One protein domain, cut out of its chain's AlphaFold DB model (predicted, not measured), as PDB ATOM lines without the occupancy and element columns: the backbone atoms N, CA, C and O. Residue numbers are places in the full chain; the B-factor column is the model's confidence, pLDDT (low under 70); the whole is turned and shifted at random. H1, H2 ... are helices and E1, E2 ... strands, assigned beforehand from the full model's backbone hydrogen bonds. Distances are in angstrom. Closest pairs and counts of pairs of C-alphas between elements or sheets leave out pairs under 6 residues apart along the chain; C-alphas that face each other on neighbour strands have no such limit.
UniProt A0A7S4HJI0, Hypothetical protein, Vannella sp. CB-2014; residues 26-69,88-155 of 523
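Overview. This is residues 26 to 69 and 88 to 155 of the 523 residues of the protein "Hypothetical protein" of Vannella sp. CB-2014 (UniProt A0A7S4HJI0). A strongly twisted, curled wall of four strands, E4, E3, E6 and E7, has a long helix, H1, across the end where E3 begins and E4 ends, and a small hairpin, E1 and E2, beside the E6 part. E5 folds back near E4, short H2 sits by the hairpin, and residues 26 to 31 of H1 stick out. The printed part has 112 residues, with two named helices and seven named strands in the order H1 E1 E2 E3 E4 E5 E6 H2 E7. The larger sheet, E4 E3 E6 E7, and the pair E1 E2 are antiparallel; the class is mixed, helices and strands. The whole is compact, with a radius of gyration of the C-alphas of 15.0 A and spans of 43 by 35 by 19 A.

Arrangement. In the larger sheet, E4, residues 108 to 114, is an edge strand beside E3, residues 93 to 101, with N 97 and O 110 at 2.9 A; E3 and E4 form a hairpin. E6, residues 132 to 138, is antiparallel to E3 at 157 degrees, with N 98 and O 136 at 2.9 A. E7, residues 150 to 153, is the other edge strand, with N 133 of E6 and O 152 at 2.8 A. From edge to edge the strands' lines turn by 53 degrees. E1, residues 52 to 56, and E2, residues 59 to 63, form a hairpin, with N 54 and O 61 at 2.9 A. This pair and the larger sheet make a sandwich, two sheets face to face, their best planes 39 degrees apart; the closest C-alphas of E2 and E6 are those of Lys 62 and Gly 138, 5.1 A. E5, residues 120 to 124, pairs with no named strand; its closest C-alphas to E4 are those of Thr 120 and Phe 114, 6.5 A. H1, residues 26 to 46, is on the larger sheet, the C-alphas of Leu 44 and Ala 93 being 6.6 A apart. H2, residues 142 to 145, only grazes that sheet. In H1, 12 of 17 O i to N i+4 pairs are within hydrogen-bond range; H2 is too short for such a pair.

Along the chain. H1 runs 30.4 A from C-alpha 26 at (181.656, 89.577, 173.655), with a kink of 39 degrees near residue 40. E3 measures 25.6 A, E6 19.5 A and E4 18.5 A. E7 ends at C-alpha 153, (197.576, 116.003, 191.842).

Size, cuts and confidence. The C-alphas of Glu 27 and Ser 103 are the two farthest apart, 45.7 A. Residues 70 to 87 are not printed; C-alphas 69 and 88 are 6.1 A apart. No link printed whole is long. Residues 26 to 51 have pLDDT under 70.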
ATOM      1  N   LYS A  26     180.250  89.657 173.201       40.97
ATOM      2  CA  LYS A  26     181.656  89.577 173.655       40.97
ATOM      3  C   LYS A  26     182.662  89.721 172.503       40.97
ATOM      4  O   LYS A  26     183.600  90.501 172.595       40.97
ATOM      5  N   GLU A  27     182.438  89.037 171.379       45.75
ATOM      6  CA  GLU A  27     183.343  89.094 170.222       45.75
ATOM      7  C   GLU A  27     183.268  90.432 169.478       45.75
ATOM      8  O   GLU A  27     184.203  90.804 168.774       45.75
ATOM      9  N   PHE A  28     182.158  91.163 169.593       49.78
ATOM     10  CA  PHE A  28     181.879  92.307 168.727       49.78
ATOM     11  C   PHE A  28     182.405  93.634 169.263       49.78
ATOM     12  O   PHE A  28     182.738  94.487 168.444       49.78
ATOM     13  N   VAL A  29     182.517  93.819 170.582       48.62
ATOM     14  CA  VAL A  29     183.096  95.041 171.170       48.62
ATOM     15  C   VAL A  29     184.609  95.057 171.000       48.62
ATOM     16  O   VAL A  29     185.136  96.016 170.436       48.62
ATOM     17  N   ASP A  30     185.287  93.963 171.345       51.72
ATOM     18  CA  ASP A  30     186.736  93.833 171.162       51.72
ATOM     19  C   ASP A  30     187.104  93.853 169.681       51.72
ATOM     20  O   ASP A  30     187.970  94.620 169.267       51.72
ATOM     21  N   ALA A  31     186.374  93.113 168.833       51.41
ATOM     22  CA  ALA A  31     186.601  93.175 167.394       51.41
ATOM     23  C   ALA A  31     186.247  94.545 166.805       51.41
ATOM     24  O   ALA A  31     186.816  94.913 165.783       51.41
ATOM     25  N   TYR A  32     185.327  95.317 167.391       55.56
ATOM     26  CA  TYR A  32     185.030  96.675 166.935       55.56
ATOM     27  C   TYR A  32     186.111  97.664 167.335       55.56
ATOM     28  O   TYR A  32     186.543  98.431 166.477       55.56
ATOM     29  N   ILE A  33     186.550  97.636 168.594       54.72
ATOM     30  CA  ILE A  33     187.628  98.478 169.107       54.72
ATOM     31  C   ILE A  33     188.918  98.137 168.361       54.72
ATOM     32  O   ILE A  33     189.501  99.032 167.753       54.72
ATOM     33  N   GLU A  34     189.282  96.857 168.240       60.25
ATOM     34  CA  GLU A  34     190.423  96.422 167.430       60.25
ATOM     35  C   GLU A  34     190.270  96.797 165.954       60.25
ATOM     36  O   GLU A  34     191.232  97.234 165.325       60.25
ATOM     37  N   ARG A  35     189.083  96.635 165.348       60.03
ATOM     38  CA  ARG A  35     188.864  96.991 163.934       60.03
ATOM     39  C   ARG A  35     188.915  98.497 163.728       60.03
ATOM     40  O   ARG A  35     189.445  98.926 162.709       60.03
ATOM     41  N   LYS A  36     188.387  99.306 164.649       58.25
ATOM     42  CA  LYS A  36     188.469 100.771 164.600       58.25
ATOM     43  C   LYS A  36     189.896 101.245 164.862       58.25
ATOM     44  O   LYS A  36     190.330 102.117 164.126       58.25
ATOM     45  N   GLN A  37     190.647 100.627 165.772       57.94
ATOM     46  CA  GLN A  37     192.073 100.895 166.002       57.94
ATOM     47  C   GLN A  37     192.944 100.474 164.800       57.94
ATOM     48  O   GLN A  37     193.767 101.250 164.329       57.94
ATOM     49  N   LYS A  38     192.713  99.296 164.203       59.12
ATOM     50  CA  LYS A  38     193.408  98.842 162.976       59.12
ATOM     51  C   LYS A  38     193.054  99.700 161.755       59.12
ATOM     52  O   LYS A  38     193.902  99.955 160.902       59.12
ATOM     53  N   LYS A  39     191.802 100.163 161.655       54.41
ATOM     54  CA  LYS A  39     191.335 101.049 160.576       54.41
ATOM     55  C   LYS A  39     191.710 102.516 160.811       54.41
ATOM     56  O   LYS A  39     191.837 103.254 159.838       54.41
ATOM     57  N   ALA A  40     191.975 102.917 162.056       55.22
ATOM     58  CA  ALA A  40     192.406 104.259 162.429       55.22
ATOM     59  C   ALA A  40     193.592 104.731 161.591       55.22
ATOM     60  O   ALA A  40     193.520 105.776 160.949       55.22
ATOM     61  N   GLY A  41     194.637 103.902 161.493       53.09
ATOM     62  CA  GLY A  41     195.826 104.191 160.686       53.09
ATOM     63  C   GLY A  41     195.558 104.305 159.175       53.09
ATOM     64  O   GLY A  41     196.347 104.908 158.448       53.09
ATOM     65  N   GLN A  42     194.444 103.757 158.675       54.78
ATOM     66  CA  GLN A  42     194.015 103.892 157.276       54.78
ATOM     67  C   GLN A  42     193.154 105.147 157.060       54.78
ATOM     68  O   GLN A  42     193.353 105.852 156.070       54.78
ATOM     69  N   ASP A  43     192.241 105.457 157.986       53.69
ATOM     70  CA  ASP A  43     191.384 106.651 157.941       53.69
ATOM     71  C   ASP A  43     192.186 107.944 158.227       53.69
ATOM     72  O   ASP A  43     191.918 108.985 157.621       53.69
ATOM     73  N   LEU A  44     193.264 107.867 159.022       55.94
ATOM     74  CA  LEU A  44     194.264 108.933 159.203       55.94
ATOM     75  C   LEU A  44     194.831 109.435 157.863       55.94
ATOM     76  O   LEU A  44     195.017 110.639 157.696       55.94
ATOM     77  N   LYS A  45     195.012 108.553 156.867       53.00
ATOM     78  CA  LYS A  45     195.515 108.921 155.528       53.00
ATOM     79  C   LYS A  45     194.516 109.741 154.695       53.00
ATOM     80  O   LYS A  45     194.928 110.362 153.718       53.00
ATOM     81  N   LYS A  46     193.224 109.768 155.057       52.03
ATOM     82  CA  LYS A  46     192.178 110.565 154.376       52.03
ATOM     83  C   LYS A  46     192.037 111.988 154.917       52.03
ATOM     84  O   LYS A  46     191.547 112.860 154.201       52.03
ATOM     85  N   HIS A  47     192.464 112.242 156.149       52.25
ATOM     86  CA  HIS A  47     192.356 113.547 156.796       52.25
ATOM     87  C   HIS A  47     193.754 114.154 156.919       52.25
ATOM     88  O   HIS A  47     194.527 113.738 157.774       52.25
ATOM     89  N   GLY A  48     194.073 115.093 156.019       51.97
ATOM     90  CA  GLY A  48     195.416 115.651 155.806       51.97
ATOM     91  C   GLY A  48     196.183 116.104 157.060       51.97
ATOM     92  O   GLY A  48     195.618 116.260 158.140       51.97
ATOM     93  N   ALA A  49     197.488 116.319 156.870       54.84
ATOM     94  CA  ALA A  49     198.489 116.523 157.922       54.84
ATOM     95  C   ALA A  49     198.165 117.632 158.945       54.84
ATOM     96  O   ALA A  49     197.477 118.605 158.621       54.84
ATOM     97  N   GLU A  50     198.718 117.467 160.154       59.22
ATOM     98  CA  GLU A  50     198.795 118.451 161.244       59.22
ATOM     99  C   GLU A  50     199.251 119.815 160.713       59.22
ATOM    100  O   GLU A  50     200.227 119.892 159.965       59.22
ATOM    101  N   LYS A  51     198.539 120.894 161.053       63.94
ATOM    102  CA  LYS A  51     198.818 122.219 160.467       63.94
ATOM    103  C   LYS A  51     198.930 123.361 161.466       63.94
ATOM    104  O   LYS A  51     199.502 124.379 161.098       63.94
ATOM    105  N   ASP A  52     198.454 123.186 162.699       75.31
ATOM    106  CA  ASP A  52     198.327 124.288 163.654       75.31
ATOM    107  C   ASP A  52     198.887 123.906 165.031       75.31
ATOM    108  O   ASP A  52     198.744 122.769 165.488       75.31
ATOM    109  N   THR A  53     199.472 124.874 165.732       82.44
ATOM    110  CA  THR A  53     199.906 124.742 167.129       82.44
ATOM    111  C   THR A  53     199.162 125.729 168.022       82.44
ATOM    112  O   THR A  53     198.601 126.734 167.579       82.44
ATOM    113  N   THR A  54     199.103 125.434 169.314       83.50
ATOM    114  CA  THR A  54     198.570 126.331 170.340       83.50
ATOM    115  C   THR A  54     199.489 126.299 171.549       83.50
ATOM    116  O   THR A  54     200.018 125.250 171.899       83.50
ATOM    117  N   LEU A  55     199.669 127.454 172.186       82.31
ATOM    118  CA  LEU A  55     200.418 127.553 173.434       82.31
ATOM    119  C   LEU A  55     199.532 127.173 174.623       82.31
ATOM    120  O   LEU A  55     198.410 127.670 174.747       82.31
ATOM    121  N   PHE A  56     200.067 126.334 175.503       80.81
ATOM    122  CA  PHE A  56     199.502 126.001 176.803       80.81
ATOM    123  C   PHE A  56     200.556 126.259 177.883       80.81
ATOM    124  O   PHE A  56     201.480 125.473 178.080       80.81
ATOM    125  N   GLY A  57     200.460 127.408 178.558       78.19
ATOM    126  CA  GLY A  57     201.550 127.878 179.413       78.19
ATOM    127  C   GLY A  57     202.830 128.064 178.592       78.19
ATOM    128  O   GLY A  57     202.863 128.894 177.686       78.19
ATOM    129  N   THR A  58     203.864 127.283 178.903       75.44
ATOM    130  CA  THR A  58     205.139 127.241 178.168       75.44
ATOM    131  C   THR A  58     205.186 126.157 177.089       75.44
ATOM    132  O   THR A  58     206.117 126.147 176.290       75.44
ATOM    133  N   GLU A  59     204.196 125.263 177.042       81.50
ATOM    134  CA  GLU A  59     204.172 124.129 176.122       81.50
ATOM    135  C   GLU A  59     203.548 124.484 174.776       81.50
ATOM    136  O   GLU A  59     202.538 125.190 174.688       81.50
ATOM    137  N   CYS A  60     204.129 123.941 173.709       85.88
ATOM    138  CA  CYS A  60     203.577 124.033 172.366       85.88
ATOM    139  C   CYS A  60     202.811 122.748 172.051       85.88
ATOM    140  O   CYS A  60     203.399 121.702 171.781       85.88
ATOM    141  N   VAL A  61     201.485 122.834 172.074       89.75
ATOM    142  CA  VAL A  61     200.598 121.701 171.830       89.75
ATOM    143  C   VAL A  61     200.239 121.659 170.349       89.75
ATOM    144  O   VAL A  61     199.723 122.631 169.784       89.75
ATOM    145  N   LYS A  62     200.505 120.523 169.701       90.00
ATOM    146  CA  LYS A  62     200.104 120.284 168.311       90.00
ATOM    147  C   LYS A  62     198.598 120.075 168.229       90.00
ATOM    148  O   LYS A  62     198.023 119.326 169.014       90.00
ATOM    149  N   THR A  63     197.953 120.719 167.264       90.00
ATOM    150  CA  THR A  63     196.495 120.680 167.102       90.00
ATOM    151  C   THR A  63     196.106 120.184 165.716       90.00
ATOM    152  O   THR A  63     196.841 120.337 164.735       90.00
ATOM    153  N   ARG A  64     194.910 119.597 165.622       87.00
ATOM    154  CA  ARG A  64     194.375 119.045 164.378       87.00
ATOM    155  C   ARG A  64     192.999 119.614 164.082       87.00
ATOM    156  O   ARG A  64     192.031 119.388 164.803       87.00
ATOM    157  N   ARG A  65     192.892 120.365 162.989       85.12
ATOM    158  CA  ARG A  65     191.617 120.944 162.560       85.12
ATOM    159  C   ARG A  65     190.614 119.836 162.219       85.12
ATOM    160  O   ARG A  65     190.934 118.925 161.464       85.12
ATOM    161  N   GLY A  66     189.387 119.974 162.720       85.19
ATOM    162  CA  GLY A  66     188.282 119.062 162.414       85.19
ATOM    163  C   GLY A  66     188.136 117.870 163.359       85.19
ATOM    164  O   GLY A  66     187.185 117.126 163.181       85.19
ATOM    165  N   VAL A  67     189.016 117.720 164.356       91.69
ATOM    166  CA  VAL A  67     188.853 116.747 165.447       91.69
ATOM    167  C   VAL A  67     188.310 117.479 166.669       91.69
ATOM    168  O   VAL A  67     188.976 118.354 167.223       91.69
ATOM    169  N   ARG A  68     187.086 117.166 167.081       95.38
ATOM    170  CA  ARG A  68     186.431 117.761 168.247       95.38
ATOM    171  C   ARG A  68     186.602 116.857 169.454       95.38
ATOM    172  O   ARG A  68     186.478 115.638 169.346       95.38
ATOM    173  N   LEU A  69     186.814 117.481 170.607       96.81
ATOM    174  CA  LEU A  69     186.689 116.802 171.887       96.81
ATOM    175  C   LEU A  69     185.199 116.707 172.234       96.81
ATOM    176  O   LEU A  69     184.508 117.729 172.242       96.81
ATOM    177  N   GLU A  88     186.972 111.448 174.907       96.75
ATOM    178  CA  GLU A  88     186.248 110.985 173.720       96.75
ATOM    179  C   GLU A  88     186.390 112.019 172.597       96.75
ATOM    180  O   GLU A  88     186.237 113.218 172.833       96.75
ATOM    181  N   VAL A  89     186.649 111.577 171.362       95.44
ATOM    182  CA  VAL A  89     186.776 112.448 170.178       95.44
ATOM    183  C   VAL A  89     185.782 112.077 169.081       95.44
ATOM    184  O   VAL A  89     185.358 110.929 168.963       95.44
ATOM    185  N   ASP A  90     185.398 113.048 168.253       94.06
ATOM    186  CA  ASP A  90     184.388 112.865 167.198       94.06
ATOM    187  C   ASP A  90     184.920 112.272 165.891       94.06
ATOM    188  O   ASP A  90     184.142 112.032 164.971       94.06
ATOM    189  N   ALA A  91     186.229 112.056 165.808       88.50
ATOM    190  CA  ALA A  91     186.911 111.535 164.641       88.50
ATOM    191  C   ALA A  91     188.149 110.757 165.076       88.50
ATOM    192  O   ALA A  91     188.768 111.053 166.095       88.50
ATOM    193  N   CYS A  92     188.528 109.772 164.269       85.19
ATOM    194  CA  CYS A  92     189.700 108.967 164.547       85.19
ATOM    195  C   CYS A  92     190.987 109.795 164.406       85.19
ATOM    196  O   CYS A  92     191.242 110.361 163.335       85.19
ATOM    197  N   ALA A  93     191.806 109.863 165.454       86.06
ATOM    198  CA  ALA A  93     192.991 110.718 165.468       86.06
ATOM    199  C   ALA A  93     194.055 110.250 166.459       86.06
ATOM    200  O   ALA A  93     193.729 109.643 167.474       86.06
ATOM    201  N   ASP A  94     195.314 110.581 166.179       89.56
ATOM    202  CA  ASP A  94     196.381 110.509 167.175       89.56
ATOM    203  C   ASP A  94     196.218 111.681 168.142       89.56
ATOM    204  O   ASP A  94     196.113 112.838 167.723       89.56
ATOM    205  N   ILE A  95     196.103 111.353 169.425       94.19
ATOM    206  CA  ILE A  95     195.880 112.295 170.517       94.19
ATOM    207  C   ILE A  95     197.114 112.286 171.404       94.19
ATOM    208  O   ILE A  95     197.692 111.231 171.677       94.19
ATOM    209  N   TYR A  96     197.485 113.476 171.867       95.56
ATOM    210  CA  TYR A  96     198.649 113.688 172.716       95.56
ATOM    211  C   TYR A  96     198.192 114.190 174.080       95.56
ATOM    212  O   TYR A  96     197.549 115.236 174.163       95.56
ATOM    213  N   LEU A  97     198.515 113.466 175.148       97.50
ATOM    214  CA  LEU A  97     198.300 113.925 176.515       97.50
ATOM    215  C   LEU A  97     199.597 114.538 177.036       97.50
ATOM    216  O   LEU A  97     200.594 113.837 177.167       97.50
ATOM    217  N   HIS A  98     199.569 115.832 177.342       96.88
ATOM    218  CA  HIS A  98     200.683 116.544 177.958       96.88
ATOM    219  C   HIS A  98     200.397 116.742 179.448       96.88
ATOM    220  O   HIS A  98     199.383 117.346 179.801       96.88
ATOM    221  N   LEU A  99     201.306 116.282 180.305       97.06
ATOM    222  CA  LEU A  99     201.309 116.568 181.736       97.06
ATOM    223  C   LEU A  99     202.495 117.464 182.071       97.06
ATOM    224  O   LEU A  99     203.650 117.052 181.960       97.06
ATOM    225  N   VAL A 100     202.195 118.691 182.486       95.50
ATOM    226  CA  VAL A 100     203.187 119.738 182.751       95.50
ATOM    227  C   VAL A 100     203.307 119.941 184.263       95.50
ATOM    228  O   VAL A 100     202.347 120.446 184.855       95.50
ATOM    229  N   PRO A 101     204.436 119.584 184.904       95.38
ATOM    230  CA  PRO A 101     204.614 119.776 186.342       95.38
ATOM    231  C   PRO A 101     204.507 121.256 186.729       95.38
ATOM    232  O   PRO A 101     205.164 122.115 186.135       95.38
ATOM    233  N   GLU A 102     203.714 121.578 187.750       94.19
ATOM    234  CA  GLU A 102     203.597 122.956 188.251       94.19
ATOM    235  C   GLU A 102     204.853 123.426 188.991       94.19
ATOM    236  O   GLU A 102     205.156 124.618 188.999       94.19
ATOM    237  N   SER A 103     205.635 122.491 189.536       90.25
ATOM    238  CA  SER A 103     206.953 122.745 190.130       90.25
ATOM    239  C   SER A 103     208.018 123.180 189.114       90.25
ATOM    240  O   SER A 103     209.118 123.568 189.508       90.25
ATOM    241  N   GLY A 104     207.720 123.089 187.815       86.31
ATOM    242  CA  GLY A 104     208.714 123.128 186.747       86.31
ATOM    243  C   GLY A 104     209.397 121.771 186.548       86.31
ATOM    244  O   GLY A 104     209.326 120.889 187.404       86.31
ATOM    245  N   GLY A 105     210.034 121.604 185.388       87.50
ATOM    246  CA  GLY A 105     210.635 120.345 184.943       87.50
ATOM    247  C   GLY A 105     210.189 119.971 183.531       87.50
ATOM    248  O   GLY A 105     209.509 120.753 182.863       87.50
ATOM    249  N   ASP A 106     210.584 118.778 183.094       90.12
ATOM    250  CA  ASP A 106     210.208 118.254 181.784       90.12
ATOM    251  C   ASP A 106     208.755 117.764 181.786       90.12
ATOM    252  O   ASP A 106     208.303 117.078 182.707       90.12
ATOM    253  N   SER A 107     208.024 118.111 180.729       92.69
ATOM    254  CA  SER A 107     206.662 117.632 180.510       92.69
ATOM    255  C   SER A 107     206.652 116.155 180.121       92.69
ATOM    256  O   SER A 107     207.460 115.702 179.309       92.69
ATOM    257  N   ILE A 108     205.679 115.411 180.641       95.38
ATOM    258  CA  ILE A 108     205.406 114.036 180.213       95.38
ATOM    259  C   ILE A 108     204.420 114.105 179.049       95.38
ATOM    260  O   ILE A 108     203.383 114.763 179.152       95.38
ATOM    261  N   VAL A 109     204.732 113.434 177.940       95.56
ATOM    262  CA  VAL A 109     203.866 113.400 176.754       95.56
ATOM    263  C   VAL A 109     203.588 111.957 176.368       95.56
ATOM    264  O   VAL A 109     204.515 111.196 176.099       95.56
ATOM    265  N   LEU A 110     202.308 111.593 176.326       96.31
ATOM    266  CA  LEU A 110     201.846 110.297 175.842       96.31
ATOM    267  C   LEU A 110     201.110 110.481 174.523       96.31
ATOM    268  O   LEU A 110     200.359 111.438 174.355       96.31
ATOM    269  N   GLU A 111     201.290 109.537 173.611       94.50
ATOM    270  CA  GLU A 111     200.594 109.483 172.329       94.50
ATOM    271  C   GLU A 111     199.769 108.203 172.260       94.50
ATOM    272  O   GLU A 111     200.253 107.118 172.588       94.50
ATOM    273  N   LYS A 112     198.512 108.324 171.837       89.06
ATOM    274  CA  LYS A 112     197.642 107.173 171.596       89.06
ATOM    275  C   LYS A 112     196.658 107.503 170.484       89.06
ATOM    276  O   LYS A 112     196.138 108.615 170.407       89.06
ATOM    277  N   THR A 113     196.380 106.528 169.627       85.31
ATOM    278  CA  THR A 113     195.371 106.672 168.576       85.31
ATOM    279  C   THR A 113     193.981 106.441 169.153       85.31
ATOM    280  O   THR A 113     193.663 105.351 169.634       85.31
ATOM    281  N   PHE A 114     193.138 107.463 169.080       87.06
ATOM    282  CA  PHE A 114     191.770 107.419 169.564       87.06
ATOM    283  C   PHE A 114     190.819 107.042 168.425       87.06
ATOM    284  O   PHE A 114     190.838 107.683 167.367       87.06
ATOM    285  N   PRO A 115     189.961 106.029 168.618       83.88
ATOM    286  CA  PRO A 115     188.839 105.772 167.727       83.88
ATOM    287  C   PRO A 115     187.778 106.883 167.803       83.88
ATOM    288  O   PRO A 115     187.549 107.516 168.828       83.88
ATOM    289  N   GLU A 116     187.067 107.075 166.696       87.25
ATOM    290  CA  GLU A 116     185.893 107.950 166.632       87.25
ATOM    291  C   GLU A 116     184.783 107.481 167.588       87.25
ATOM    292  O   GLU A 116     184.283 106.361 167.444       87.25
ATOM    293  N   ARG A 117     184.325 108.377 168.474       90.25
ATOM    294  CA  ARG A 117     183.143 108.212 169.342       90.25
ATOM    295  C   ARG A 117     183.194 106.987 170.259       90.25
ATOM    296  O   ARG A 117     182.168 106.352 170.529       90.25
ATOM    297  N   ILE A 118     184.389 106.617 170.701       87.81
ATOM    298  CA  ILE A 118     184.585 105.629 171.761       87.81
ATOM    299  C   ILE A 118     185.465 106.297 172.819       87.81
ATOM    300  O   ILE A 118     186.586 106.696 172.485       87.81
ATOM    301  N   PRO A 119     184.980 106.442 174.062       90.88
ATOM    302  CA  PRO A 119     185.811 106.886 175.170       90.88
ATOM    303  C   PRO A 119     187.068 106.031 175.260       90.88
ATOM    304  O   PRO A 119     187.024 104.815 175.081       90.88
ATOM    305  N   THR A 120     188.209 106.673 175.450       90.38
ATOM    306  CA  THR A 120     189.504 106.004 175.513       90.38
ATOM    307  C   THR A 120     190.343 106.676 176.585       90.38
ATOM    308  O   THR A 120     190.323 107.898 176.740       90.38
ATOM    309  N   THR A 121     191.085 105.868 177.330       92.69
ATOM    310  CA  THR A 121     191.914 106.325 178.441       92.69
ATOM    311  C   THR A 121     193.385 106.390 178.059       92.69
ATOM    312  O   THR A 121     193.897 105.571 177.286       92.69
ATOM    313  N   PHE A 122     194.081 107.365 178.627       95.50
ATOM    314  CA  PHE A 122     195.513 107.298 178.867       95.50
ATOM    315  C   PHE A 122     195.735 106.740 180.266       95.50
ATOM    316  O   PHE A 122     195.132 107.227 181.221       95.50
ATOM    317  N   TYR A 123     196.628 105.762 180.370       94.94
ATOM    318  CA  TYR A 123     197.188 105.338 181.642       94.94
ATOM    319  C   TYR A 123     198.599 105.898 181.747       94.94
ATOM    320  O   TYR A 123     199.452 105.620 180.900       94.94
ATOM    321  N   VAL A 124     198.812 106.757 182.736       96.44
ATOM    322  CA  VAL A 124     200.077 107.448 182.941       96.44
ATOM    323  C   VAL A 124     200.786 106.837 184.131       96.44
ATOM    324  O   VAL A 124     200.183 106.650 185.183       96.44
ATOM    325  N   GLN A 125     202.071 106.551 183.958       95.50
ATOM    326  CA  GLN A 125     202.934 105.950 184.967       95.50
ATOM    327  C   GLN A 125     204.141 106.843 185.246       95.50
ATOM    328  O   GLN A 125     204.451 107.746 184.466       95.50
ATOM    329  N   ASN A 126     204.867 106.527 186.320       95.25
ATOM    330  CA  ASN A 126     206.098 107.210 186.721       95.25
ATOM    331  C   ASN A 126     205.900 108.709 187.006       95.25
ATOM    332  O   ASN A 126     206.803 109.515 186.785       95.25
ATOM    333  N   LEU A 127     204.716 109.085 187.494       97.00
ATOM    334  CA  LEU A 127     204.494 110.406 188.068       97.00
ATOM    335  C   LEU A 127     205.265 110.523 189.388       97.00
ATOM    336  O   LEU A 127     205.463 109.538 190.099       97.00
ATOM    337  N   ALA A 128     205.698 111.735 189.717       95.94
ATOM    338  CA  ALA A 128     206.289 112.018 191.013       95.94
ATOM    339  C   ALA A 128     205.175 112.088 192.076       95.94
ATOM    340  O   ALA A 128     204.136 112.691 191.799       95.94
ATOM    341  N   PRO A 129     205.371 111.520 193.279       96.38
ATOM    342  CA  PRO A 129     204.446 111.689 194.400       96.38
ATOM    343  C   PRO A 129     204.266 113.151 194.805       96.38
ATOM    344  O   PRO A 129     205.158 113.972 194.588       96.38
ATOM    345  N   ASP A 130     203.116 113.463 195.408       95.56
ATOM    346  CA  ASP A 130     202.773 114.797 195.933       95.56
ATOM    347  C   ASP A 130     203.067 115.947 194.946       95.56
ATOM    348  O   ASP A 130     203.625 116.991 195.287       95.56
ATOM    349  N   THR A 131     202.736 115.734 193.671       96.56
ATOM    350  CA  THR A 131     203.074 116.644 192.572       96.56
ATOM    351  C   THR A 131     201.828 117.009 191.775       96.56
ATOM    352  O   THR A 131     201.005 116.162 191.428       96.56
ATOM    353  N   SER A 132     201.693 118.300 191.465       97.44
ATOM    354  CA  SER A 132     200.611 118.822 190.626       97.44
ATOM    355  C   SER A 132     201.061 118.941 189.171       97.44
ATOM    356  O   SER A 132     202.116 119.508 188.877       97.44
ATOM    357  N   TYR A 133     200.247 118.419 188.258       97.94
ATOM    358  CA  TYR A 133     200.457 118.412 186.817       97.94
ATOM    359  C   TYR A 133     199.277 119.075 186.119       97.94
ATOM    360  O   TYR A 133     198.132 118.636 186.248       97.94
ATOM    361  N   ARG A 134     199.552 120.095 185.308       97.38
ATOM    362  CA  ARG A 134     198.547 120.658 184.404       97.38
ATOM    363  C   ARG A 134     198.389 119.761 183.186       97.38
ATOM    364  O   ARG A 134     199.379 119.367 182.571       97.38
ATOM    365  N   VAL A 135     197.143 119.495 182.819       97.31
ATOM    366  CA  VAL A 135     196.778 118.625 181.701       97.31
ATOM    367  C   VAL A 135     196.475 119.461 180.462       97.31
ATOM    368  O   VAL A 135     195.595 120.327 180.493       97.31
ATOM    369  N   ALA A 136     197.159 119.156 179.360       96.25
ATOM    370  CA  ALA A 136     196.882 119.695 178.031       96.25
ATOM    371  C   ALA A 136     196.653 118.566 177.018       96.25
ATOM    372  O   ALA A 136     197.244 117.491 177.123       96.25
ATOM    373  N   ILE A 137     195.816 118.826 176.010       96.50
ATOM    374  CA  ILE A 137     195.429 117.826 175.007       96.50
ATOM    375  C   ILE A 137     195.791 118.324 173.606       96.50
ATOM    376  O   ILE A 137     195.274 119.342 173.138       96.50
ATOM    377  N   GLY A 138     196.667 117.582 172.934       95.12
ATOM    378  CA  GLY A 138     197.024 117.749 171.528       95.12
ATOM    379  C   GLY A 138     196.279 116.787 170.606       95.12
ATOM    380  O   GLY A 138     195.573 115.888 171.049       95.12
ATOM    381  N   GLY A 139     196.408 116.994 169.296       92.88
ATOM    382  CA  GLY A 139     195.723 116.178 168.282       92.88
ATOM    383  C   GLY A 139     194.239 116.520 168.076       92.88
ATOM    384  O   GLY A 139     193.582 115.932 167.221       92.88
ATOM    385  N   ILE A 140     193.722 117.521 168.800       94.19
ATOM    386  CA  ILE A 140     192.354 118.056 168.677       94.19
ATOM    387  C   ILE A 140     192.349 119.479 168.106       94.19
ATOM    388  O   ILE A 140     193.383 120.145 168.041       94.19
ATOM    389  N   GLU A 141     191.190 119.978 167.678       92.31
ATOM    390  CA  GLU A 141     191.041 121.333 167.140       92.31
ATOM    391  C   GLU A 141     191.355 122.372 168.231       92.31
ATOM    392  O   GLU A 141     190.836 122.308 169.347       92.31
ATOM    393  N   GLY A 142     192.175 123.379 167.902       89.88
ATOM    394  CA  GLY A 142     192.796 124.254 168.904       89.88
ATOM    395  C   GLY A 142     191.835 125.013 169.829       89.88
ATOM    396  O   GLY A 142     192.208 125.366 170.943       89.88
ATOM    397  N   LYS A 143     190.576 125.245 169.430       91.25
ATOM    398  CA  LYS A 143     189.569 125.845 170.328       91.25
ATOM    399  C   LYS A 143     189.188 124.928 171.499       91.25
ATOM    400  O   LYS A 143     188.855 125.447 172.559       91.25
ATOM    401  N   TYR A 144     189.231 123.607 171.307       93.38
ATOM    402  CA  TYR A 144     189.012 122.631 172.374       93.38
ATOM    403  C   TYR A 144     190.259 122.522 173.245       93.38
ATOM    404  O   TYR A 144     190.120 122.658 174.455       93.38
ATOM    405  N   ALA A 145     191.450 122.431 172.637       92.50
ATOM    406  CA  ALA A 145     192.731 122.387 173.356       92.50
ATOM    407  C   ALA A 145     192.927 123.572 174.322       92.50
ATOM    408  O   ALA A 145     193.466 123.405 175.406       92.50
ATOM    409  N   ARG A 146     192.446 124.773 173.964       90.19
ATOM    410  CA  ARG A 146     192.513 125.960 174.842       90.19
ATOM    411  C   ARG A 146     191.495 125.979 175.984       90.19
ATOM    412  O   ARG A 146     191.654 126.776 176.900       90.19
ATOM    413  N   ARG A 147     190.402 125.220 175.877       89.38
ATOM    414  CA  ARG A 147     189.260 125.284 176.808       89.38
ATOM    415  C   ARG A 147     189.154 124.070 177.722       89.38
ATOM    416  O   ARG A 147     188.612 124.207 178.809       89.38
ATOM    417  N   HIS A 148     189.623 122.916 177.262       91.06
ATOM    418  CA  HIS A 148     189.509 121.639 177.959       91.06
ATOM    419  C   HIS A 148     190.891 121.271 178.473       91.06
ATOM    420  O   HIS A 148     191.683 120.612 177.803       91.06
ATOM    421  N   THR A 149     191.184 121.810 179.646       94.62
ATOM    422  CA  THR A 149     192.431 121.630 180.380       94.62
ATOM    423  C   THR A 149     192.072 121.094 181.752       94.62
ATOM    424  O   THR A 149     190.947 121.294 182.214       94.62
ATOM    425  N   GLY A 150     193.022 120.446 182.405       96.44
ATOM    426  CA  GLY A 150     192.781 119.821 183.697       96.44
ATOM    427  C   GLY A 150     193.944 119.965 184.659       96.44
ATOM    428  O   GLY A 150     194.978 120.556 184.330       96.44
ATOM    429  N   LEU A 151     193.763 119.380 185.832       97.88
ATOM    430  CA  LEU A 151     194.766 119.280 186.877       97.88
ATOM    431  C   LEU A 151     194.767 117.850 187.412       97.88
ATOM    432  O   LEU A 151     193.714 117.272 187.663       97.88
ATOM    433  N   ILE A 152     195.957 117.293 187.588       98.06
ATOM    434  CA  ILE A 152     196.176 116.036 188.300       98.06
ATOM    435  C   ILE A 152     197.093 116.354 189.466       98.06
ATOM    436  O   ILE A 152     198.170 116.906 189.256       98.06
ATOM    437  N   LYS A 153     196.697 115.978 190.677       97.56
ATOM    438  CA  LYS A 153     197.576 116.003 191.842       97.56
ATOM    439  C   LYS A 153     197.800 114.572 192.303       97.56
ATOM    440  O   LYS A 153     196.855 113.921 192.741       97.56
ATOM    441  N   THR A 154     199.027 114.078 192.171       97.50
ATOM    442  CA  THR A 154     199.391 112.776 192.738       97.50
ATOM    443  C   THR A 154     199.355 112.841 194.254       97.50
ATOM    444  O   THR A 154     199.669 113.864 194.867       97.50
ATOM    445  N   LEU A 155     198.952 111.734 194.869       94.50
ATOM    446  CA  LEU A 155     198.924 111.625 196.322       94.50
ATOM    447  C   LEU A 155     200.348 111.423 196.860       94.50
ATOM    448  O   LEU A 155     201.268 111.052 196.127       94.50
TER     449      LEU A 155